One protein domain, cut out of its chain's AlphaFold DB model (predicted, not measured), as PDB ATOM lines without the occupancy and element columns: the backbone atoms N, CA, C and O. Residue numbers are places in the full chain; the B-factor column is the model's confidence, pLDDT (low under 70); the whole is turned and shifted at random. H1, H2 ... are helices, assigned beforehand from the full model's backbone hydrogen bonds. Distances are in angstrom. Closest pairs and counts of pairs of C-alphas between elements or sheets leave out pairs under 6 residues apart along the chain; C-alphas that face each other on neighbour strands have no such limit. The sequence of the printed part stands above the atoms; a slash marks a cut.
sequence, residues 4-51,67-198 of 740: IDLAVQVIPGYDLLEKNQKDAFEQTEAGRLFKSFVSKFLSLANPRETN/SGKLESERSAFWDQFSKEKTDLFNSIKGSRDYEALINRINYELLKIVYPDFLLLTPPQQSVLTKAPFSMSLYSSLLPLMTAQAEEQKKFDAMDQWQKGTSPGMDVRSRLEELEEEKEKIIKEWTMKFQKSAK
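What this domain is: This is residues 4 to 51 and 67 to 198 of the 740 residues of an uncharacterized protein of Legionella massiliensis (UniProt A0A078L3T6). Two antiparallel helix pairs, H3 with H4 and H8 with H10, make the two arms of a flat U, and H5 runs across one end to join them. H1 sits between the arms on H3, H2 lies at the corner of H3 and H5, H7 packs on H5 outside the U with H6 beside it, and H9 turns the chain from H8 into H10. The printed part has 180 residues with ten named helices, H1 to H10 in order, and no named strand: the class is all helix. It is only just loose, close to compact, with a radius of gyration of the C-alphas of 19.2 A, and spans 61 by 48 by 25 A.

Where its parts are: H1 is residues 4 to 10, beginning at C-alpha 4 (95.469, 148.594, 109.643). H2 is residues 19 to 27, and H3 residues 29 to 45, 24.5 A long. After the cut come H4, residues 69 to 92, 34.4 A, and H5, residues 96 to 113, 25.1 A. H6 is residues 115 to 119 and H7 residues 122 to 129. H8, residues 132 to 156, 36.0 A, begins at C-alpha 132 (112.547, 145.096, 131.193) and has a kink of 29 degrees near residue 142. H9 is residues 160 to 163. H10, residues 166 to 195, 43.0 A, ends at C-alpha 195 (115.037, 133.729, 137.698).

How they stand to each other: H3 touches H4 at a shallow tilt of 4 degrees, opposite ways; the closest C-alphas, of Ala 30 and Ile 92, are 5.5 A apart. H1 touches H3 at a steep tilt of 65 degrees, closest at C-alphas Ala 7 and Val 38, 6.0 A. H2 and H3 touch only at the corner, C-alphas Phe 25 and Gly 31 being closest at 5.2 A. H3 and H5 touch only at their ends, about perpendicular at 73 degrees, with C-alphas Ala 30 and Asp 97 closest at 6.6 A. H5 touches H7, about perpendicular at 90 degrees, closest at C-alphas Tyr 107 and Thr 129, 5.6 A. H5 and H6 only just touch, with 3 pairs of C-alphas within 8 A, and only at the corner; Lys 111 and Phe 117 have the closest C-alphas, at 6.1 A. H5 touches H8 at a steep tilt of 65 degrees, closest at C-alphas Asn 106 and Tyr 138, 6.1 A. H8 touches H10 at a shallow tilt of 17 degrees, opposite ways, with C-alphas Gln 148 and Leu 175 closest at 6.3 A. H9 is close to but not clearly touching H10. H3 and H8 are apart, as are H4 and H10. Every O i to N i+4 pair is within hydrogen-bond range in H2, H3, H4, H5, H7 and H10; H1 has 2 of 3, H8 15 of 21 and H6 0 of 1, with 2 of 2 O i to N i+3 pairs in H6, while H9 is too short for an O i to N i+4 pair.

The domain as a whole: The C-alphas farthest apart, of Ser 67 and Ala 197, are 61.2 A apart. Residues 52 to 66 are not printed, and C-alphas 51 and 67 are 27.0 A apart across the cut. Residues 46 to 51 and 67 to 76 stand free. Of the links printed whole, H1 to H2 is short and the others are tight. Mean pLDDT of the printed part is 82.9; residues 45 to 51, 67 to 75 and 161 to 162 are under 70.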
ATOM      1  N   ILE A   4      94.876 149.480 108.637       82.38
ATOM      2  CA  ILE A   4      95.469 148.594 109.643       82.38
ATOM      3  C   ILE A   4      96.768 147.933 109.147       82.38
ATOM      4  O   ILE A   4      97.722 147.839 109.912       82.38
ATOM      5  N   ASP A   5      96.847 147.566 107.861       76.56
ATOM      6  CA  ASP A   5      98.034 146.929 107.270       76.56
ATOM      7  C   ASP A   5      99.244 147.871 107.332       76.56
ATOM      8  O   ASP A   5     100.368 147.468 107.615       76.56
ATOM      9  N   LEU A   6      98.994 149.156 107.082       79.06
ATOM     10  CA  LEU A   6     100.009 150.202 107.030       79.06
ATOM     11  C   LEU A   6     100.344 150.708 108.447       79.06
ATOM     12  O   LEU A   6     101.499 150.994 108.749       79.06
ATOM     13  N   ALA A   7      99.360 150.712 109.351       83.88
ATOM     14  CA  ALA A   7      99.524 151.003 110.772       83.88
ATOM     15  C   ALA A   7     100.434 149.991 111.491       83.88
ATOM     16  O   ALA A   7     101.326 150.408 112.228       83.88
ATOM     17  N   VAL A   8     100.266 148.686 111.242       83.25
ATOM     18  CA  VAL A   8     101.098 147.616 111.835       83.25
ATOM     19  C   VAL A   8     102.557 147.712 111.384       83.25
ATOM     20  O   VAL A   8     103.473 147.456 112.162       83.25
ATOM     21  N   GLN A   9     102.800 148.149 110.147       79.44
ATOM     22  CA  GLN A   9     104.162 148.376 109.663       79.44
ATOM     23  C   GLN A   9     104.847 149.571 110.325       79.44
ATOM     24  O   GLN A   9     106.079 149.621 110.371       79.44
ATOM     25  N   VAL A  10     104.077 150.536 110.828       83.12
ATOM     26  CA  VAL A  10     104.607 151.680 111.571       83.12
ATOM     27  C   VAL A  10     104.784 151.305 113.035       83.12
ATOM     28  O   VAL A  10     105.909 151.373 113.510       83.12
ATOM     29  N   ILE A  11     103.730 150.853 113.719       86.06
ATOM     30  CA  ILE A  11     103.772 150.373 115.108       86.06
ATOM     31  C   ILE A  11     103.391 148.884 115.112       86.06
ATOM     32  O   ILE A  11     102.203 148.559 115.024       86.06
ATOM     33  N   PRO A  12     104.376 147.971 115.213       83.38
ATOM     34  CA  PRO A  12     104.113 146.540 115.329       83.38
ATOM     35  C   PRO A  12     103.133 146.228 116.470       83.38
ATOM     36  O   PRO A  12     103.222 146.823 117.542       83.38
ATOM     37  N   GLY A  13     102.182 145.315 116.241       81.50
ATOM     38  CA  GLY A  13     101.154 144.913 117.216       81.50
ATOM     39  C   GLY A  13     100.022 145.916 117.443       81.50
ATOM     40  O   GLY A  13      99.215 145.721 118.351       81.50
ATOM     41  N   TYR A  14      99.928 146.983 116.643       87.12
ATOM     42  CA  TYR A  14      98.791 147.907 116.699       87.12
ATOM     43  C   TYR A  14      97.453 147.206 116.412       87.12
ATOM     44  O   TYR A  14      96.413 147.594 116.936       87.12
ATOM     45  N   ASP A  15      97.466 146.145 115.610       85.06
ATOM     46  CA  ASP A  15      96.322 145.285 115.317       85.06
ATOM     47  C   ASP A  15      95.771 144.560 116.552       85.06
ATOM     48  O   ASP A  15      94.547 144.443 116.638       85.06
ATOM     49  N   LEU A  16      96.622 144.202 117.525       86.31
ATOM     50  CA  LEU A  16      96.238 143.539 118.784       86.31
ATOM     51  C   LEU A  16      95.333 144.399 119.681       86.31
ATOM     52  O   LEU A  16      94.669 143.879 120.575       86.31
ATOM     53  N   LEU A  17      95.305 145.717 119.468       88.81
ATOM     54  CA  LEU A  17      94.524 146.642 120.284       88.81
ATOM     55  C   LEU A  17      93.046 146.660 119.871       88.81
ATOM     56  O   LEU A  17      92.694 146.671 118.687       88.81
ATOM     57  N   GLU A  18      92.157 146.761 120.852       89.44
ATOM     58  CA  GLU A  18      90.727 146.965 120.606       89.44
ATOM     59  C   GLU A  18      90.450 148.352 120.009       89.44
ATOM     60  O   GLU A  18      91.205 149.305 120.214       89.44
ATOM     61  N   LYS A  19      89.311 148.500 119.321       87.69
ATOM     62  CA  LYS A  19      88.918 149.759 118.667       87.69
ATOM     63  C   LYS A  19      88.951 150.965 119.617       87.69
ATOM     64  O   LYS A  19      89.559 151.974 119.289       87.69
ATOM     65  N   ASN A  20      88.408 150.825 120.826       89.12
ATOM     66  CA  ASN A  20      88.392 151.906 121.819       89.12
ATOM     67  C   ASN A  20      89.808 152.350 122.230       89.12
ATOM     68  O   ASN A  20      90.045 153.522 122.505       89.12
ATOM     69  N   GLN A  21      90.755 151.409 122.273       88.62
ATOM     70  CA  GLN A  21      92.145 151.671 122.648       88.62
ATOM     71  C   GLN A  21      92.891 152.380 121.507       88.62
ATOM     72  O   GLN A  21      93.666 153.304 121.755       88.62
ATOM     73  N   LYS A  22      92.603 151.988 120.258       89.62
ATOM     74  CA  LYS A  22      93.085 152.655 119.040       89.62
ATOM     75  C   LYS A  22      92.584 154.099 118.969       89.62
ATOM     76  O   LYS A  22      93.398 155.010 118.845       89.62
ATOM     77  N   ASP A  23      91.278 154.303 119.155       88.69
ATOM     78  CA  ASP A  23      90.635 155.622 119.120       88.69
ATOM     79  C   ASP A  23      91.199 156.560 120.201       88.69
ATOM     80  O   ASP A  23      91.470 157.730 119.930       88.69
ATOM     81  N   ALA A  24      91.433 156.045 121.413       88.69
ATOM     82  CA  ALA A  24      92.029 156.815 122.504       88.69
ATOM     83  C   ALA A  24      93.457 157.282 122.177       88.69
ATOM     84  O   ALA A  24      93.795 158.440 122.423       88.69
ATOM     85  N   PHE A  25      94.289 156.413 121.589       91.00
ATOM     86  CA  PHE A  25      95.634 156.798 121.163       91.00
ATOM     87  C   PHE A  25      95.590 157.820 120.029       91.00
ATOM     88  O   PHE A  25      96.263 158.841 120.117       91.00
ATOM     89  N   GLU A  26      94.771 157.607 118.998       90.25
ATOM     90  CA  GLU A  26      94.680 158.491 117.826       90.25
ATOM     91  C   GLU A  26      94.271 159.940 118.153       90.25
ATOM     92  O   GLU A  26      94.537 160.841 117.358       90.25
ATOM     93  N   GLN A  27      93.648 160.186 119.309       90.00
ATOM     94  CA  GLN A  27      93.292 161.531 119.783       90.00
ATOM     95  C   GLN A  27      94.463 162.278 120.452       90.00
ATOM     96  O   GLN A  27      94.457 163.515 120.525       90.00
ATOM     97  N   THR A  28      95.491 161.552 120.898       91.00
ATOM     98  CA  THR A  28      96.709 162.131 121.488       91.00
ATOM     99  C   THR A  28      97.542 162.880 120.448       91.00
ATOM    100  O   THR A  28      97.329 162.753 119.242       91.00
ATOM    101  N   GLU A  29      98.501 163.691 120.893       88.50
ATOM    102  CA  GLU A  29      99.401 164.409 119.982       88.50
ATOM    103  C   GLU A  29     100.255 163.432 119.156       88.50
ATOM    104  O   GLU A  29     100.283 163.511 117.926       88.50
ATOM    105  N   ALA A  30     100.849 162.432 119.815       88.44
ATOM    106  CA  ALA A  30     101.611 161.371 119.159       88.44
ATOM    107  C   ALA A  30     100.740 160.524 118.214       88.44
ATOM    108  O   ALA A  30     101.155 160.200 117.099       88.44
ATOM    109  N   GLY A  31      99.512 160.198 118.625       87.69
ATOM    110  CA  GLY A  31      98.582 159.427 117.807       87.69
ATOM    111  C   GLY A  31      98.042 160.185 116.600       87.69
ATOM    112  O   GLY A  31      97.856 159.580 115.546       87.69
ATOM    113  N   ARG A  32      97.868 161.510 116.690       89.50
ATOM    114  CA  ARG A  32      97.526 162.350 115.532       89.50
ATOM    115  C   ARG A  32      98.657 162.384 114.509       89.50
ATOM    116  O   ARG A  32      98.384 162.232 113.316       89.50
ATOM    117  N   LEU A  33      99.910 162.509 114.956       88.81
ATOM    118  CA  LEU A  33     101.085 162.410 114.080       88.81
ATOM    119  C   LEU A  33     101.139 161.041 113.390       88.81
ATOM    120  O   LEU A  33     101.228 160.978 112.163       88.81
ATOM    121  N   PHE A  34     100.962 159.957 114.148       90.56
ATOM    122  CA  PHE A  34     100.873 158.597 113.615       90.56
ATOM    123  C   PHE A  34      99.745 158.434 112.582       90.56
ATOM    124  O   PHE A  34      99.984 157.984 111.462       90.56
ATOM    125  N   LYS A  35      98.520 158.856 112.908       89.25
ATOM    126  CA  LYS A  35      97.360 158.753 112.013       89.25
ATOM    127  C   LYS A  35      97.555 159.555 110.731       89.25
ATOM    128  O   LYS A  35      97.199 159.077 109.652       89.25
ATOM    129  N   SER A  36      98.132 160.753 110.835       87.38
ATOM    130  CA  SER A  36      98.444 161.597 109.678       87.38
ATOM    131  C   SER A  36      99.475 160.933 108.759       87.38
ATOM    132  O   SER A  36      99.282 160.910 107.545       87.38
ATOM    133  N   PHE A  37     100.500 160.299 109.337       89.19
ATOM    134  CA  PHE A  37     101.514 159.545 108.608       89.19
ATOM    135  C   PHE A  37     100.907 158.345 107.869       89.19
ATOM    136  O   PHE A  37     101.085 158.205 106.658       89.19
ATOM    137  N   VAL A  38     100.130 157.509 108.569       86.50
ATOM    138  CA  VAL A  38      99.494 156.324 107.973       86.50
ATOM    139  C   VAL A  38      98.518 156.736 106.865       86.50
ATOM    140  O   VAL A  38      98.525 156.143 105.789       86.50
ATOM    141  N   SER A  39      97.732 157.796 107.077       86.56
ATOM    142  CA  SER A  39      96.781 158.307 106.078       86.56
ATOM    143  C   SER A  39      97.484 158.888 104.845       86.56
ATOM    144  O   SER A  39      97.043 158.642 103.721       86.56
ATOM    145  N   LYS A  40      98.608 159.599 105.029       85.75
ATOM    146  CA  LYS A  40      99.449 160.109 103.934       85.75
ATOM    147  C   LYS A  40      99.908 158.961 103.036       85.75
ATOM    148  O   LYS A  40      99.647 158.987 101.834       85.75
ATOM    149  N   PHE A  41     100.519 157.925 103.603       82.00
ATOM    150  CA  PHE A  41     101.015 156.794 102.814       82.00
ATOM    151  C   PHE A  41      99.904 155.888 102.270       82.00
ATOM    152  O   PHE A  41     100.058 155.338 101.181       82.00
ATOM    153  N   LEU A  42      98.752 155.802 102.940       82.25
ATOM    154  CA  LEU A  42      97.573 155.116 102.409       82.25
ATOM    155  C   LEU A  42      97.023 155.816 101.154       82.25
ATOM    156  O   LEU A  42      96.682 155.140 100.184       82.25
ATOM    157  N   SER A  43      96.982 157.155 101.149       78.94
ATOM    158  CA  SER A  43      96.546 157.948  99.987       78.94
ATOM    159  C   SER A  43      97.512 157.846  98.801       78.94
ATOM    160  O   SER A  43      97.079 157.810  97.652       78.94
ATOM    161  N   LEU A  44      98.815 157.712  99.075       73.75
ATOM    162  CA  LEU A  44      99.844 157.474  98.059       73.75
ATOM    163  C   LEU A  44      99.783 156.043  97.499       73.75
ATOM    164  O   LEU A  44     100.045 155.836  96.317       73.75
ATOM    165  N   ALA A  45      99.413 155.062  98.326       65.31
ATOM    166  CA  ALA A  45      99.290 153.659  97.926       65.31
ATOM    167  C   ALA A  45      97.985 153.343  97.165       65.31
ATOM    168  O   ALA A  45      97.955 152.402  96.374       65.31
ATOM    169  N   ASN A  46      96.913 154.116  97.382       62.09
ATOM    170  CA  ASN A  46      95.613 153.951  96.721       62.09
ATOM    171  C   ASN A  46      95.168 155.276  96.048       62.09
ATOM    172  O   ASN A  46      94.329 155.987  96.601       62.09
ATOM    173  N   PRO A  47      95.641 155.614  94.835       53.25
ATOM    174  CA  PRO A  47      95.380 156.915  94.198       53.25
ATOM    175  C   PRO A  47      93.949 157.103  93.647       53.25
ATOM    176  O   PRO A  47      93.728 157.909  92.748       53.25
ATOM    177  N   ARG A  48      92.947 156.356  94.131       45.06
ATOM    178  CA  ARG A  48      91.576 156.404  93.588       45.06
ATOM    179  C   ARG A  48      90.697 157.536  94.133       45.06
ATOM    180  O   ARG A  48      89.594 157.686  93.621       45.06
ATOM    181  N   GLU A  49      91.158 158.340  95.094       43.00
ATOM    182  CA  GLU A  49      90.288 159.324  95.772       43.00
ATOM    183  C   GLU A  49      90.806 160.773  95.856       43.00
ATOM    184  O   GLU A  49      90.110 161.623  96.406       43.00
ATOM    185  N   THR A  50      91.956 161.134  95.279       39.34
ATOM    186  CA  THR A  50      92.473 162.515  95.381       39.34
ATOM    187  C   THR A  50      92.517 163.247  94.034       39.34
ATOM    188  O   THR A  50      93.338 162.977  93.163       39.34
ATOM    189  N   ASN A  51      91.615 164.227  93.882       39.62
ATOM    190  CA  ASN A  51      91.524 165.188  92.773       39.62
ATOM    191  C   ASN A  51      92.673 166.222  92.786       39.62
ATOM    192  O   ASN A  51      92.425 167.427  92.856       39.62
ATOM    193  N   SER A  67     108.441 146.560  81.851       45.81
ATOM    194  CA  SER A  67     109.253 147.731  82.223       45.81
ATOM    195  C   SER A  67     109.809 147.629  83.645       45.81
ATOM    196  O   SER A  67     109.056 147.786  84.606       45.81
ATOM    197  N   GLY A  68     111.133 147.499  83.785       49.06
ATOM    198  CA  GLY A  68     111.861 147.565  85.067       49.06
ATOM    199  C   GLY A  68     111.697 148.877  85.864       49.06
ATOM    200  O   GLY A  68     112.231 149.001  86.957       49.06
ATOM    201  N   LYS A  69     110.916 149.848  85.362       53.22
ATOM    202  CA  LYS A  69     110.536 151.091  86.062       53.22
ATOM    203  C   LYS A  69     109.608 150.874  87.264       53.22
ATOM    204  O   LYS A  69     109.654 151.650  88.214       53.22
ATOM    205  N   LEU A  70     108.780 149.829  87.250       52.88
ATOM    206  CA  LEU A  70     107.813 149.567  88.327       52.88
ATOM    207  C   LEU A  70     108.482 149.115  89.629       52.88
ATOM    208  O   LEU A  70     107.998 149.409  90.720       52.88
ATOM    209  N   GLU A  71     109.607 148.419  89.511       54.81
ATOM    210  CA  GLU A  71     110.371 147.932  90.654       54.81
ATOM    211  C   GLU A  71     111.163 149.072  91.309       54.81
ATOM    212  O   GLU A  71     111.157 149.184  92.532       54.81
ATOM    213  N   SER A  72     111.703 150.003  90.505       60.34
ATOM    214  CA  SER A  72     112.348 151.228  91.003       60.34
ATOM    215  C   SER A  72     111.377 152.223  91.648       60.34
ATOM    216  O   SER A  72     111.730 152.904  92.606       60.34
ATOM    217  N   GLU A  73     110.139 152.326  91.151       65.19
ATOM    218  CA  GLU A  73     109.114 153.189  91.762       65.19
ATOM    219  C   GLU A  73     108.587 152.589  93.073       65.19
ATOM    220  O   GLU A  73     108.355 153.309  94.045       65.19
ATOM    221  N   ARG A  74     108.461 151.256  93.136       65.12
ATOM    222  CA  ARG A  74     108.123 150.538  94.369       65.12
ATOM    223  C   ARG A  74     109.238 150.652  95.409       65.12
ATOM    224  O   ARG A  74     108.926 150.888  96.573       65.12
ATOM    225  N   SER A  75     110.507 150.506  95.018       68.50
ATOM    226  CA  SER A  75     111.633 150.678  95.943       68.50
ATOM    227  C   SER A  75     111.699 152.114  96.461       68.50
ATOM    228  O   SER A  75     111.757 152.306  97.667       68.50
ATOM    229  N   ALA A  76     111.535 153.118  95.591       76.62
ATOM    230  CA  ALA A  76     111.511 154.525  95.993       76.62
ATOM    231  C   ALA A  76     110.376 154.850  96.984       76.62
ATOM    232  O   ALA A  76     110.587 155.604  97.935       76.62
ATOM    233  N   PHE A  77     109.188 154.258  96.808       79.19
ATOM    234  CA  PHE A  77     108.085 154.385  97.767       79.19
ATOM    235  C   PHE A  77     108.458 153.822  99.147       79.19
ATOM    236  O   PHE A  77     108.238 154.485 100.161       79.19
ATOM    237  N   TRP A  78     109.042 152.620  99.199       79.44
ATOM    238  CA  TRP A  78     109.446 151.986 100.459       79.44
ATOM    239  C   TRP A  78     110.658 152.657 101.112       79.44
ATOM    240  O   TRP A  78     110.715 152.733 102.342       79.44
ATOM    241  N   ASP A  79     111.575 153.209 100.322       80.50
ATOM    242  CA  ASP A  79     112.700 154.011 100.805       80.50
ATOM    243  C   ASP A  79     112.196 155.310 101.448       80.50
ATOM    244  O   ASP A  79     112.601 155.662 102.560       80.50
ATOM    245  N   GLN A  80     111.243 155.991 100.800       83.00
ATOM    246  CA  GLN A  80     110.599 157.181 101.358       83.00
ATOM    247  C   GLN A  80     109.799 156.850 102.624       83.00
ATOM    248  O   GLN A  80     109.921 157.558 103.626       83.00
ATOM    249  N   PHE A  81     109.024 155.762 102.608       83.69
ATOM    250  CA  PHE A  81     108.287 155.283 103.776       83.69
ATOM    251  C   PHE A  81     109.223 155.002 104.952       83.69
ATOM    252  O   PHE A  81     108.963 155.452 106.064       83.69
ATOM    253  N   SER A  82     110.339 154.312 104.712       83.50
ATOM    254  CA  SER A  82     111.306 153.948 105.754       83.50
ATOM    255  C   SER A  82     111.986 155.175 106.363       83.50
ATOM    256  O   SER A  82     112.134 155.272 107.586       83.50
ATOM    257  N   LYS A  83     112.355 156.146 105.519       84.69
ATOM    258  CA  LYS A  83     112.970 157.401 105.953       84.69
ATOM    259  C   LYS A  83     112.011 158.231 106.806       84.69
ATOM    260  O   LYS A  83     112.332 158.534 107.952       84.69
ATOM    261  N   GLU A  84     110.811 158.512 106.304       86.38
ATOM    262  CA  GLU A  84     109.826 159.308 107.048       86.38
ATOM    263  C   GLU A  84     109.297 158.565 108.292       86.38
ATOM    264  O   GLU A  84     108.974 159.195 109.299       86.38
ATOM    265  N   LYS A  85     109.252 157.223 108.273       86.81
ATOM    266  CA  LYS A  85     108.959 156.406 109.462       86.81
ATOM    267  C   LYS A  85     109.986 156.657 110.562       86.81
ATOM    268  O   LYS A  85     109.612 156.756 111.727       86.81
ATOM    269  N   THR A  86     111.264 156.782 110.213       84.38
ATOM    270  CA  THR A  86     112.326 157.066 111.190       84.38
ATOM    271  C   THR A  86     112.143 158.451 111.812       84.38
ATOM    272  O   THR A  86     112.258 158.594 113.029       84.38
ATOM    273  N   ASP A  87     111.753 159.444 111.012       84.75
ATOM    274  CA  ASP A  87     111.460 160.798 111.494       84.75
ATOM    275  C   ASP A  87     110.228 160.836 112.416       84.75
ATOM    276  O   ASP A  87     110.262 161.448 113.490       84.75
ATOM    277  N   LEU A  88     109.160 160.108 112.064       87.12
ATOM    278  CA  LEU A  88     108.004 159.923 112.943       87.12
ATOM    279  C   LEU A  88     108.431 159.273 114.265       87.12
ATOM    280  O   LEU A  88     108.088 159.776 115.330       87.12
ATOM    281  N   PHE A  89     109.219 158.198 114.224       84.69
ATOM    282  CA  PHE A  89     109.687 157.534 115.441       84.69
ATOM    283  C   PHE A  89     110.511 158.457 116.331       84.69
ATOM    284  O   PHE A  89     110.291 158.480 117.540       84.69
ATOM    285  N   ASN A  90     111.414 159.250 115.758       84.56
ATOM    286  CA  ASN A  90     112.209 160.209 116.521       84.56
ATOM    287  C   ASN A  90     111.340 161.276 117.208       84.56
ATOM    288  O   ASN A  90     111.694 161.723 118.297       84.56
ATOM    289  N   SER A  91     110.192 161.639 116.625       83.81
ATOM    290  CA  SER A  91     109.259 162.601 117.228       83.81
ATOM    291  C   SER A  91     108.332 161.996 118.290       83.81
ATOM    292  O   SER A  91     108.027 162.671 119.272       83.81
ATOM    293  N   ILE A  92     107.916 160.728 118.161       87.62
ATOM    294  CA  ILE A  92     106.942 160.118 119.091       87.62
ATOM    295  C   ILE A  92     107.562 159.239 120.184       87.62
ATOM    296  O   ILE A  92     106.935 159.055 121.227       87.62
ATOM    297  N   LYS A  93     108.777 158.700 119.991       83.44
ATOM    298  CA  LYS A  93     109.369 157.663 120.862       83.44
ATOM    299  C   LYS A  93     109.539 158.090 122.323       83.44
ATOM    300  O   LYS A  93     109.467 157.236 123.198       83.44
ATOM    301  N   GLY A  94     109.759 159.381 122.583       80.25
ATOM    302  CA  GLY A  94     109.885 159.936 123.938       80.25
ATOM    303  C   GLY A  94     108.566 160.396 124.570       80.25
ATOM    304  O   GLY A  94     108.572 160.904 125.689       80.25
ATOM    305  N   SER A  95     107.438 160.275 123.864       89.25
ATOM    306  CA  SER A  95     106.140 160.704 124.388       89.25
ATOM    307  C   SER A  95     105.570 159.680 125.374       89.25
ATOM    308  O   SER A  95     105.640 158.468 125.154       89.25
ATOM    309  N   ARG A  96     104.938 160.172 126.447       87.38
ATOM    310  CA  ARG A  96     104.238 159.316 127.423       87.38
ATOM    311  C   ARG A  96     103.110 158.510 126.776       87.38
ATOM    312  O   ARG A  96     102.868 157.378 127.182       87.38
ATOM    313  N   ASP A  97     102.454 159.080 125.769       87.81
ATOM    314  CA  ASP A  97     101.353 158.438 125.048       87.81
ATOM    315  C   ASP A  97     101.840 157.243 124.223       87.81
ATOM    316  O   ASP A  97     101.212 156.183 124.226       87.81
ATOM    317  N   TYR A  98     103.000 157.378 123.574       87.75
ATOM    318  CA  TYR A  98     103.639 156.272 122.871       87.75
ATOM    319  C   TYR A  98     104.093 155.179 123.848       87.75
ATOM    320  O   TYR A  98     103.777 154.011 123.642       87.75
ATOM    321  N   GLU A  99     104.746 155.520 124.964       87.38
ATOM    322  CA  GLU A  99     105.107 154.520 125.984       87.38
ATOM    323  C   GLU A  99     103.879 153.798 126.563       87.38
ATOM    324  O   GLU A  99     103.909 152.583 126.786       87.38
ATOM    325  N   ALA A 100     102.777 154.517 126.798       87.69
ATOM    326  CA  ALA A 100     101.520 153.934 127.258       87.69
ATOM    327  C   ALA A 100     100.933 152.957 126.227       87.69
ATOM    328  O   ALA A 100     100.496 151.867 126.609       87.69
ATOM    329  N   LEU A 101     100.984 153.302 124.937       90.19
ATOM    330  CA  LEU A 101     100.570 152.423 123.844       90.19
ATOM    331  C   LEU A 101     101.410 151.141 123.806       90.19
ATOM    332  O   LEU A 101     100.850 150.050 123.759       90.19
ATOM    333  N   ILE A 102     102.738 151.249 123.887       89.69
ATOM    334  CA  ILE A 102     103.636 150.083 123.852       89.69
ATOM    335  C   ILE A 102     103.401 149.176 125.057       89.69
ATOM    336  O   ILE A 102     103.330 147.958 124.905       89.69
ATOM    337  N   ASN A 103     103.206 149.750 126.246       88.81
ATOM    338  CA  ASN A 103     102.817 148.976 127.424       88.81
ATOM    339  C   ASN A 103     101.481 148.255 127.206       88.81
ATOM    340  O   ASN A 103     101.322 147.120 127.647       88.81
ATOM    341  N   ARG A 104     100.521 148.881 126.515       90.00
ATOM    342  CA  ARG A 104      99.234 148.254 126.195       90.00
ATOM    343  C   ARG A 104      99.379 147.116 125.186       90.00
ATOM    344  O   ARG A 104      98.787 146.063 125.385       90.00
ATOM    345  N   ILE A 105     100.216 147.286 124.166       89.62
ATOM    346  CA  ILE A 105     100.546 146.220 123.213       89.62
ATOM    347  C   ILE A 105     101.232 145.062 123.944       89.62
ATOM    348  O   ILE A 105     100.853 143.911 123.764       89.62
ATOM    349  N   ASN A 106     102.190 145.354 124.829       90.44
ATOM    350  CA  ASN A 106     102.881 144.325 125.601       90.44
ATOM    351  C   ASN A 106     101.947 143.600 126.585       90.44
ATOM    352  O   ASN A 106     102.101 142.407 126.822       90.44
ATOM    353  N   TYR A 107     100.954 144.304 127.133       92.00
ATOM    354  CA  TYR A 107      99.906 143.714 127.963       92.00
ATOM    355  C   TYR A 107      99.086 142.681 127.179       92.00
ATOM    356  O   TYR A 107      98.884 141.570 127.664       92.00
ATOM    357  N   GLU A 108      98.651 143.016 125.961       90.00
ATOM    358  CA  GLU A 108      97.937 142.070 125.093       90.00
ATOM    359  C   GLU A 108      98.846 140.920 124.636       90.00
ATOM    360  O   GLU A 108      98.435 139.761 124.644       90.00
ATOM    361  N   LEU A 109     100.118 141.205 124.345       89.75
ATOM    362  CA  LEU A 109     101.105 140.190 123.986       89.75
ATOM    363  C   LEU A 109     101.336 139.183 125.121       89.75
ATOM    364  O   LEU A 109     101.399 137.981 124.876       89.75
ATOM    365  N   LEU A 110     101.405 139.643 126.374       90.12
ATOM    366  CA  LEU A 110     101.571 138.769 127.536       90.12
ATOM    367  C   LEU A 110     100.378 137.836 127.754       90.12
ATOM    368  O   LEU A 110     100.597 136.704 128.172       90.12
ATOM    369  N   LYS A 111      99.145 138.245 127.425       90.50
ATOM    370  CA  LYS A 111      97.988 137.331 127.467       90.50
ATOM    371  C   LYS A 111      98.132 136.171 126.485       90.50
ATOM    372  O   LYS A 111      97.677 135.070 126.776       90.50
ATOM    373  N   ILE A 112      98.754 136.429 125.335       86.19
ATOM    374  CA  ILE A 112      98.985 135.428 124.289       86.19
ATOM    375  C   ILE A 112     100.156 134.517 124.679       86.19
ATOM    376  O   ILE A 112     100.059 133.299 124.572       86.19
ATOM    377  N   VAL A 113     101.261 135.100 125.150       86.62
ATOM    378  CA  VAL A 113     102.510 134.382 125.462       86.62
ATOM    379  C   VAL A 113     102.430 133.600 126.770       86.62
ATOM    380  O   VAL A 113     103.004 132.519 126.885       86.62
ATOM    381  N   TYR A 114     101.747 134.152 127.770       88.38
ATOM    382  CA  TYR A 114     101.682 133.601 129.117       88.38
ATOM    383  C   TYR A 114     100.268 133.779 129.699       88.38
ATOM    384  O   TYR A 114     100.037 134.705 130.476       88.38
ATOM    385  N   PRO A 115      99.308 132.898 129.355       85.44
ATOM    386  CA  PRO A 115      97.897 133.036 129.744       85.44
ATOM    387  C   PRO A 115      97.660 133.184 131.256       85.44
ATOM    388  O   PRO A 115      96.777 133.928 131.681       85.44
ATOM    389  N   ASP A 116      98.510 132.559 132.076       85.25
ATOM    390  CA  ASP A 116      98.529 132.680 133.543       85.25
ATOM    391  C   ASP A 116      98.688 134.125 134.046       85.25
ATOM    392  O   ASP A 116      98.399 134.424 135.203       85.25
ATOM    393  N   PHE A 117      99.130 135.047 133.187       88.06
ATOM    394  CA  PHE A 117      99.131 136.484 133.440       88.06
ATOM    395  C   PHE A 117      97.764 137.007 133.906       88.06
ATOM    396  O   PHE A 117      97.695 137.925 134.726       88.06
ATOM    397  N   LEU A 118      96.675 136.399 133.427       88.19
ATOM    398  CA  LEU A 118      95.309 136.771 133.788       88.19
ATOM    399  C   LEU A 118      94.956 136.455 135.250       88.19
ATOM    400  O   LEU A 118      94.045 137.076 135.789       88.19
ATOM    401  N   LEU A 119      95.701 135.562 135.912       87.31
ATOM    402  CA  LEU A 119      95.515 135.225 137.331       87.31
ATOM    403  C   LEU A 119      96.045 136.318 138.277       87.31
ATOM    404  O   LEU A 119      95.795 136.288 139.483       87.31
ATOM    405  N   LEU A 120      96.802 137.283 137.750       89.50
ATOM    406  CA  LEU A 120      97.326 138.412 138.511       89.50
ATOM    407  C   LEU A 120      96.294 139.540 138.617       89.50
ATOM    408  O   LEU A 120      95.518 139.793 137.699       89.50
ATOM    409  N   THR A 121      96.340 140.298 139.712       89.19
ATOM    410  CA  THR A 121      95.529 141.521 139.848       89.19
ATOM    411  C   THR A 121      95.988 142.609 138.857       89.19
ATOM    412  O   THR A 121      97.166 142.641 138.495       89.19
ATOM    413  N   PRO A 122      95.131 143.566 138.449       90.50
ATOM    414  CA  PRO A 122      95.526 144.654 137.542       90.50
ATOM    415  C   PRO A 122      96.833 145.404 137.906       90.50
ATOM    416  O   PRO A 122      97.650 145.642 137.010       90.50
ATOM    417  N   PRO A 123      97.119 145.751 139.182       90.12
ATOM    418  CA  PRO A 123      98.401 146.370 139.535       90.12
ATOM    419  C   PRO A 123      99.592 145.419 139.344       90.12
ATOM    420  O   PRO A 123     100.641 145.836 138.858       90.12
ATOM    421  N   GLN A 124      99.432 144.136 139.662       91.25
ATOM    422  CA  GLN A 124     100.457 143.105 139.467       91.25
ATOM    423  C   GLN A 124     100.735 142.841 137.982       91.25
ATOM    424  O   GLN A 124     101.891 142.725 137.572       91.25
ATOM    425  N   GLN A 125      99.681 142.826 137.163       91.75
ATOM    426  CA  GLN A 125      99.788 142.735 135.713       91.75
ATOM    427  C   GLN A 125     100.610 143.900 135.143       91.75
ATOM    428  O   GLN A 125     101.502 143.695 134.317       91.75
ATOM    429  N   SER A 126     100.376 145.121 135.634       90.31
ATOM    430  CA  SER A 126     101.145 146.314 135.250       90.31
ATOM    431  C   SER A 126     102.636 146.182 135.587       90.31
ATOM    432  O   SER A 126     103.484 146.533 134.765       90.31
ATOM    433  N   VAL A 127     102.974 145.614 136.751       91.69
ATOM    434  CA  VAL A 127     104.372 145.361 137.151       91.69
ATOM    435  C   VAL A 127     105.064 144.393 136.187       91.69
ATOM    436  O   VAL A 127     106.176 144.682 135.744       91.69
ATOM    437  N   LEU A 128     104.418 143.278 135.823       91.50
ATOM    438  CA  LEU A 128     105.008 142.313 134.888       91.50
ATOM    439  C   LEU A 128     105.108 142.873 133.465       91.50
ATOM    440  O   LEU A 128     106.111 142.645 132.789       91.50
ATOM    441  N   THR A 129     104.106 143.641 133.032       91.69
ATOM    442  CA  THR A 129     104.073 144.276 131.704       91.69
ATOM    443  C   THR A 129     105.232 145.252 131.522       91.69
ATOM    444  O   THR A 129     105.883 145.253 130.481       91.69
ATOM    445  N   LYS A 130     105.532 146.044 132.557       90.88
ATOM    446  CA  LYS A 130     106.601 147.054 132.545       90.88
ATOM    447  C   LYS A 130     107.990 146.484 132.843       90.88
ATOM    448  O   LYS A 130     108.966 147.232 132.872       90.88
ATOM    449  N   ALA A 131     108.109 145.184 133.108       90.12
ATOM    450  CA  ALA A 131     109.398 144.584 133.414       90.12
ATOM    451  C   ALA A 131     110.329 144.639 132.182       90.12
ATOM    452  O   ALA A 131     109.875 144.346 131.074       90.12
ATOM    453  N   PRO A 132     111.638 144.936 132.335       88.88
ATOM    454  CA  PRO A 132     112.547 145.096 131.193       88.88
ATOM    455  C   PRO A 132     112.605 143.877 130.262       88.88
ATOM    456  O   PRO A 132     112.656 144.020 129.044       88.88
ATOM    457  N   PHE A 133     112.551 142.665 130.824       89.25
ATOM    458  CA  PHE A 133     112.533 141.432 130.035       89.25
ATOM    459  C   PHE A 133     111.190 141.212 129.322       89.25
ATOM    460  O   PHE A 133     111.186 140.687 128.214       89.25
ATOM    461  N   SER A 134     110.062 141.651 129.888       91.00
ATOM    462  CA  SER A 134     108.765 141.616 129.201       91.00
ATOM    463  C   SER A 134     108.705 142.637 128.078       91.00
ATOM    464  O   SER A 134     108.221 142.313 127.007       91.00
ATOM    465  N   MET A 135     109.251 143.839 128.273       88.00
ATOM    466  CA  MET A 135     109.320 144.852 127.213       88.00
ATOM    467  C   MET A 135     110.165 144.396 126.018       88.00
ATOM    468  O   MET A 135     109.926 144.835 124.897       88.00
ATOM    469  N   SER A 136     111.111 143.471 126.227       88.06
ATOM    470  CA  SER A 136     111.874 142.886 125.121       88.06
ATOM    471  C   SER A 136     111.017 142.045 124.163       88.06
ATOM    472  O   SER A 136     111.361 141.983 122.984       88.06
ATOM    473  N   LEU A 137     109.873 141.499 124.614       86.69
ATOM    474  CA  LEU A 137     108.937 140.752 123.758       86.69
ATOM    475  C   LEU A 137     108.397 141.616 122.614       86.69
ATOM    476  O   LEU A 137     108.273 141.130 121.493       86.69
ATOM    477  N   TYR A 138     108.139 142.903 122.865       84.88
ATOM    478  CA  TYR A 138     107.702 143.841 121.828       84.88
ATOM    479  C   TYR A 138     108.714 143.921 120.674       84.88
ATOM    480  O   TYR A 138     108.336 143.914 119.506       84.88
ATOM    481  N   SER A 139     110.011 143.962 120.993       83.69
ATOM    482  CA  SER A 139     111.077 144.049 119.989       83.69
ATOM    483  C   SER A 139     111.449 142.716 119.337       83.69
ATOM    484  O   SER A 139     111.907 142.731 118.199       83.69
ATOM    485  N   SER A 140     111.300 141.585 120.034       85.56
ATOM    486  CA  SER A 140     111.778 140.282 119.548       85.56
ATOM    487  C   SER A 140     110.671 139.388 118.992       85.56
ATOM    488  O   SER A 140     110.849 138.784 117.942       85.56
ATOM    489  N   LEU A 141     109.522 139.308 119.666       86.62
ATOM    490  CA  LEU A 141     108.456 138.359 119.342       86.62
ATOM    491  C   LEU A 141     107.471 138.914 118.309       86.62
ATOM    492  O   LEU A 141     107.030 138.206 117.410       86.62
ATOM    493  N   LEU A 142     107.126 140.193 118.432       82.56
ATOM    494  CA  LEU A 142     106.116 140.839 117.595       82.56
ATOM    495  C   LEU A 142     106.496 140.870 116.099       82.56
ATOM    496  O   LEU A 142     105.632 140.578 115.271       82.56
ATOM    497  N   PRO A 143     107.762 141.139 115.709       83.50
ATOM    498  CA  PRO A 143     108.179 141.024 114.311       83.50
ATOM    499  C   PRO A 143     108.054 139.597 113.764       83.50
ATOM    500  O   PRO A 143     107.659 139.426 112.613       83.50
ATOM    501  N   LEU A 144     108.333 138.580 114.590       84.38
ATOM    502  CA  LEU A 144     108.205 137.172 114.202       84.38
ATOM    503  C   LEU A 144     106.747 136.766 114.010       84.38
ATOM    504  O   LEU A 144     106.435 136.110 113.025       84.38
ATOM    505  N   MET A 145     105.842 137.206 114.892       83.31
ATOM    506  CA  MET A 145     104.404 136.962 114.727       83.31
ATOM    507  C   MET A 145     103.867 137.597 113.438       83.31
ATOM    508  O   MET A 145     103.074 136.975 112.733       83.31
ATOM    509  N   THR A 146     104.332 138.802 113.094       81.50
ATOM    510  CA  THR A 146     103.973 139.462 111.829       81.50
ATOM    511  C   THR A 146     104.517 138.690 110.623       81.50
ATOM    512  O   THR A 146     103.760 138.406 109.698       81.50
ATOM    513  N   ALA A 147     105.792 138.280 110.648       83.12
ATOM    514  CA  ALA A 147     106.397 137.478 109.580       83.12
ATOM    515  C   ALA A 147     105.694 136.120 109.411       83.12
ATOM    516  O   ALA A 147     105.430 135.690 108.290       83.12
ATOM    517  N   GLN A 148     105.322 135.475 110.519       85.19
ATOM    518  CA  GLN A 148     104.569 134.225 110.520       85.19
ATOM    519  C   GLN A 148     103.176 134.411 109.911       85.19
ATOM    520  O   GLN A 148     102.763 133.604 109.085       85.19
ATOM    521  N   ALA A 149     102.461 135.485 110.260       81.81
ATOM    522  CA  ALA A 149     101.156 135.783 109.675       81.81
ATOM    523  C   ALA A 149     101.244 136.075 108.164       81.81
ATOM    524  O   ALA A 149     100.340 135.712 107.410       81.81
ATOM    525  N   GLU A 150     102.321 136.715 107.704       81.94
ATOM    526  CA  GLU A 150     102.576 136.952 106.279       81.94
ATOM    527  C   GLU A 150     102.897 135.658 105.518       81.94
ATOM    528  O   GLU A 150     102.315 135.420 104.459       81.94
ATOM    529  N   GLU A 151     103.763 134.796 106.060       83.31
ATOM    530  CA  GLU A 151     104.065 133.483 105.470       83.31
ATOM    531  C   GLU A 151     102.850 132.549 105.495       83.31
ATOM    532  O   GLU A 151     102.574 131.865 104.510       83.31
ATOM    533  N   GLN A 152     102.042 132.589 106.557       84.94
ATOM    534  CA  GLN A 152     100.801 131.822 106.637       84.94
ATOM    535  C   GLN A 152      99.805 132.278 105.566       84.94
ATOM    536  O   GLN A 152      99.221 131.444 104.881       84.94
ATOM    537  N   LYS A 153      99.668 133.592 105.331       82.94
ATOM    538  CA  LYS A 153      98.846 134.120 104.228       82.94
ATOM    539  C   LYS A 153      99.342 133.648 102.859       82.94
ATOM    540  O   LYS A 153      98.514 133.350 102.000       82.94
ATOM    541  N   LYS A 154     100.663 133.564 102.641       82.19
ATOM    542  CA  LYS A 154     101.231 132.997 101.403       82.19
ATOM    543  C   LYS A 154     100.882 131.517 101.275       82.19
ATOM    544  O   LYS A 154     100.427 131.107 100.213       82.19
ATOM    545  N   PHE A 155     101.035 130.744 102.349       82.12
ATOM    546  CA  PHE A 155     100.702 129.319 102.378       82.12
ATOM    547  C   PHE A 155      99.209 129.054 102.145       82.12
ATOM    548  O   PHE A 155      98.833 128.120 101.435       82.12
ATOM    549  N   ASP A 156      98.337 129.879 102.719       82.50
ATOM    550  CA  ASP A 156      96.888 129.757 102.577       82.50
ATOM    551  C   ASP A 156      96.417 130.137 101.168       82.50
ATOM    552  O   ASP A 156      95.491 129.509 100.655       82.50
ATOM    553  N   ALA A 157      97.092 131.093 100.521       80.88
ATOM    554  CA  ALA A 157      96.833 131.509  99.144       80.88
ATOM    555  C   ALA A 157      97.368 130.535  98.071       80.88
ATOM    556  O   ALA A 157      97.051 130.712  96.896       80.88
ATOM    557  N   MET A 158      98.170 129.528  98.443       83.19
ATOM    558  CA  MET A 158      98.669 128.499  97.520       83.19
ATOM    559  C   MET A 158      97.607 127.438  97.203       83.19
ATOM    560  O   MET A 158      96.892 126.962  98.092       83.19
ATOM    561  N   ASP A 159      97.582 126.977  95.951       81.50
ATOM    562  CA  ASP A 159      96.749 125.844  95.535       81.50
ATOM    563  C   ASP A 159      97.194 124.534  96.213       81.50
ATOM    564  O   ASP A 159      98.376 124.327  96.492       81.50
ATOM    565  N   GLN A 160      96.266 123.590  96.430       75.31
ATOM    566  CA  GLN A 160      96.552 122.312  97.114       75.31
ATOM    567  C   GLN A 160      97.719 121.521  96.502       75.31
ATOM    568  O   GLN A 160      98.483 120.903  97.240       75.31
ATOM    569  N   TRP A 161      97.884 121.555  95.178       67.81
ATOM    570  CA  TRP A 161      98.991 120.871  94.509       67.81
ATOM    571  C   TRP A 161     100.344 121.544  94.799       67.81
ATOM    572  O   TRP A 161     101.346 120.848  94.936       67.81
ATOM    573  N   GLN A 162     100.378 122.871  94.978       69.69
ATOM    574  CA  GLN A 162     101.601 123.620  95.292       69.69
ATOM    575  C   GLN A 162     102.089 123.350  96.718       69.69
ATOM    576  O   GLN A 162     103.297 123.271  96.942       69.69
ATOM    577  N   LYS A 163     101.168 123.106  97.661       75.62
ATOM    578  CA  LYS A 163     101.486 122.794  99.068       75.62
ATOM    579  C   LYS A 163     102.319 121.514  99.244       75.62
ATOM    580  O   LYS A 163     103.023 121.391 100.239       75.62
ATOM    581  N   GLY A 164     102.251 120.579  98.288       70.62
ATOM    582  CA  GLY A 164     103.051 119.344  98.267       70.62
ATOM    583  C   GLY A 164     104.322 119.408  97.409       70.62
ATOM    584  O   GLY A 164     105.043 118.419  97.319       70.62
ATOM    585  N   THR A 165     104.591 120.542  96.759       77.81
ATOM    586  CA  THR A 165     105.773 120.753  95.900       77.81
ATOM    587  C   THR A 165     106.838 121.596  96.606       77.81
ATOM    588  O   THR A 165     106.572 122.134  97.678       77.81
ATOM    589  N   SER A 166     108.031 121.737  96.007       74.88
ATOM    590  CA  SER A 166     109.152 122.511  96.583       74.88
ATOM    591  C   SER A 166     108.737 123.889  97.129       74.88
ATOM    592  O   SER A 166     109.023 124.136  98.292       74.88
ATOM    593  N   PRO A 167     107.968 124.735  96.409       75.06
ATOM    594  CA  PRO A 167     107.555 126.044  96.930       75.06
ATOM    595  C   PRO A 167     106.672 125.969  98.186       75.06
ATOM    596  O   PRO A 167     106.767 126.822  99.063       75.06
ATOM    597  N   GLY A 168     105.805 124.957  98.284       75.50
ATOM    598  CA  GLY A 168     104.965 124.732  99.462       75.50
ATOM    599  C   GLY A 168     105.736 124.137 100.638       75.50
ATOM    600  O   GLY A 168     105.458 124.484 101.786       75.50
ATOM    601  N   MET A 169     106.728 123.281 100.360       80.62
ATOM    602  CA  MET A 169     107.652 122.777 101.377       80.62
ATOM    603  C   MET A 169     108.551 123.890 101.919       80.62
ATOM    604  O   MET A 169     108.689 123.975 103.132       80.62
ATOM    605  N   ASP A 170     109.055 124.793 101.074       83.56
ATOM    606  CA  ASP A 170     109.891 125.924 101.499       83.56
ATOM    607  C   ASP A 170     109.133 126.862 102.455       83.56
ATOM    608  O   ASP A 170     109.648 127.233 103.510       83.56
ATOM    609  N   VAL A 171     107.873 127.198 102.141       81.94
ATOM    610  CA  VAL A 171     107.028 128.016 103.033       81.94
ATOM    611  C   VAL A 171     106.690 127.271 104.325       81.94
ATOM    612  O   VAL A 171     106.694 127.873 105.397       81.94
ATOM    613  N   ARG A 172     106.437 125.958 104.262       85.12
ATOM    614  CA  ARG A 172     106.182 125.147 105.460       85.12
ATOM    615  C   ARG A 172     107.408 125.065 106.368       85.12
ATOM    616  O   ARG A 172     107.267 125.278 107.567       85.12
ATOM    617  N   SER A 173     108.591 124.811 105.812       86.56
ATOM    618  CA  SER A 173     109.849 124.826 106.559       86.56
ATOM    619  C   SER A 173     110.100 126.198 107.172       86.56
ATOM    620  O   SER A 173     110.455 126.280 108.341       86.56
ATOM    621  N   ARG A 174     109.810 127.287 106.446       88.31
ATOM    622  CA  ARG A 174     109.927 128.640 106.998       88.31
ATOM    623  C   ARG A 174     108.945 128.908 108.143       88.31
ATOM    624  O   ARG A 174     109.307 129.575 109.106       88.31
ATOM    625  N   LEU A 175     107.714 128.401 108.058       86.62
ATOM    626  CA  LEU A 175     106.738 128.481 109.151       86.62
ATOM    627  C   LEU A 175     107.180 127.670 110.377       86.62
ATOM    628  O   LEU A 175     107.011 128.144 111.498       86.62
ATOM    629  N   GLU A 176     107.761 126.485 110.171       88.38
ATOM    630  CA  GLU A 176     108.339 125.658 111.239       88.38
ATOM    631  C   GLU A 176     109.536 126.372 111.903       88.38
ATOM    632  O   GLU A 176     109.554 126.491 113.126       88.38
ATOM    633  N   GLU A 177     110.456 126.961 111.126       89.69
ATOM    634  CA  GLU A 177     111.564 127.791 111.636       89.69
ATOM    635  C   GLU A 177     111.069 128.978 112.478       89.69
ATOM    636  O   GLU A 177     111.583 129.238 113.567       89.69
ATOM    637  N   LEU A 178     110.051 129.702 111.995       87.62
ATOM    638  CA  LEU A 178     109.476 130.843 112.713       87.62
ATOM    639  C   LEU A 178     108.792 130.414 114.020       87.62
ATOM    640  O   LEU A 178     108.887 131.133 115.018       87.62
ATOM    641  N   GLU A 179     108.128 129.255 114.048       87.75
ATOM    642  CA  GLU A 179     107.533 128.716 115.277       87.75
ATOM    643  C   GLU A 179     108.615 128.257 116.271       87.75
ATOM    644  O   GLU A 179     108.492 128.523 117.467       87.75
ATOM    645  N   GLU A 180     109.716 127.658 115.803       89.38
ATOM    646  CA  GLU A 180     110.862 127.307 116.653       89.38
ATOM    647  C   GLU A 180     111.539 128.546 117.267       89.38
ATOM    648  O   GLU A 180     111.821 128.576 118.472       89.38
ATOM    649  N   GLU A 181     111.769 129.600 116.476       89.69
ATOM    650  CA  GLU A 181     112.326 130.870 116.965       89.69
ATOM    651  C   GLU A 181     111.400 131.540 117.988       89.69
ATOM    652  O   GLU A 181     111.848 132.017 119.039       89.69
ATOM    653  N   LYS A 182     110.091 131.523 117.719       88.62
ATOM    654  CA  LYS A 182     109.056 132.002 118.636       88.62
ATOM    655  C   LYS A 182     109.078 131.220 119.950       88.62
ATOM    656  O   LYS A 182     109.140 131.834 121.018       88.62
ATOM    657  N   GLU A 183     109.098 129.888 119.905       88.31
ATOM    658  CA  GLU A 183     109.220 129.051 121.104       88.31
ATOM    659  C   GLU A 183     110.490 129.368 121.897       88.31
ATOM    660  O   GLU A 183     110.456 129.415 123.131       88.31
ATOM    661  N   LYS A 184     111.617 129.595 121.215       90.00
ATOM    662  CA  LYS A 184     112.888 129.936 121.856       90.00
ATOM    663  C   LYS A 184     112.790 131.250 122.629       90.00
ATOM    664  O   LYS A 184     113.183 131.292 123.795       90.00
ATOM    665  N   ILE A 185     112.211 132.295 122.037       88.94
ATOM    666  CA  ILE A 185     112.013 133.590 122.710       88.94
ATOM    667  C   ILE A 185     111.075 133.449 123.909       88.94
ATOM    668  O   ILE A 185     111.356 134.002 124.974       88.94
ATOM    669  N   ILE A 186     109.990 132.680 123.774       88.69
ATOM    670  CA  ILE A 186     109.053 132.424 124.878       88.69
ATOM    671  C   ILE A 186     109.751 131.660 126.014       88.69
ATOM    672  O   ILE A 186     109.597 132.020 127.186       88.69
ATOM    673  N   LYS A 187     110.574 130.651 125.700       87.69
ATOM    674  CA  LYS A 187     111.386 129.913 126.686       87.69
ATOM    675  C   LYS A 187     112.387 130.834 127.385       87.69
ATOM    676  O   LYS A 187     112.482 130.809 128.612       87.69
ATOM    677  N   GLU A 188     113.091 131.689 126.645       89.38
ATOM    678  CA  GLU A 188     114.020 132.676 127.211       89.38
ATOM    679  C   GLU A 188     113.319 133.691 128.120       89.38
ATOM    680  O   GLU A 188     113.810 133.992 129.212       89.38
ATOM    681  N   TRP A 189     112.158 134.202 127.702       92.12
ATOM    682  CA  TRP A 189     111.337 135.085 128.525       92.12
ATOM    683  C   TRP A 189     110.889 134.384 129.810       92.12
ATOM    684  O   TRP A 189     111.062 134.932 130.899       92.12
ATOM    685  N   THR A 190     110.406 133.144 129.697       87.56
ATOM    686  CA  THR A 190     109.963 132.335 130.839       87.56
ATOM    687  C   THR A 190     111.113 132.113 131.816       87.56
ATOM    688  O   THR A 190     110.949 132.328 133.014       87.56
ATOM    689  N   MET A 191     112.316 131.787 131.329       86.62
ATOM    690  CA  MET A 191     113.509 131.664 132.172       86.62
ATOM    691  C   MET A 191     113.849 132.972 132.899       86.62
ATOM    692  O   MET A 191     114.151 132.951 134.094       86.62
ATOM    693  N   LYS A 192     113.776 134.125 132.221       89.12
ATOM    694  CA  LYS A 192     114.015 135.437 132.851       89.12
ATOM    695  C   LYS A 192     112.956 135.758 133.913       89.12
ATOM    696  O   LYS A 192     113.302 136.267 134.980       89.12
ATOM    697  N   PHE A 193     111.691 135.424 133.655       88.94
ATOM    698  CA  PHE A 193     110.601 135.571 134.621       88.94
ATOM    699  C   PHE A 193     110.798 134.677 135.856       88.94
ATOM    700  O   PHE A 193     110.634 135.147 136.984       88.94
ATOM    701  N   GLN A 194     111.218 133.426 135.653       83.81
ATOM    702  CA  GLN A 194     111.515 132.451 136.709       83.81
ATOM    703  C   GLN A 194     112.698 132.898 137.589       83.81
ATOM    704  O   GLN A 194     112.586 132.934 138.813       83.81
ATOM    705  N   LYS A 195     113.804 133.346 136.978       84.69
ATOM    706  CA  LYS A 195     115.037 133.729 137.698       84.69
ATOM    707  C   LYS A 195     114.963 135.086 138.401       84.69
ATOM    708  O   LYS A 195     115.768 135.376 139.284       84.69
ATOM    709  N   SER A 196     114.021 135.949 138.027       86.06
ATOM    710  CA  SER A 196     113.928 137.294 138.601       86.06
ATOM    711  C   SER A 196     113.410 137.263 140.043       86.06
ATOM    712  O   SER A 196     112.240 136.954 140.289       86.06
ATOM    713  N   ALA A 197     114.248 137.655 141.007       83.06
ATOM    714  CA  ALA A 197     113.861 137.760 142.418       83.06
ATOM    715  C   ALA A 197     112.706 138.756 142.641       83.06
ATOM    716  O   ALA A 197     111.803 138.497 143.432       83.06
ATOM    717  N   LYS A 198     112.668 139.858 141.874       85.44
ATOM    718  CA  LYS A 198     111.594 140.870 141.943       85.44
ATOM    719  C   LYS A 198     110.224 140.331 141.517       85.44
ATOM    720  O   LYS A 198     109.210 140.922 141.864       85.44
TER     721      LYS A 198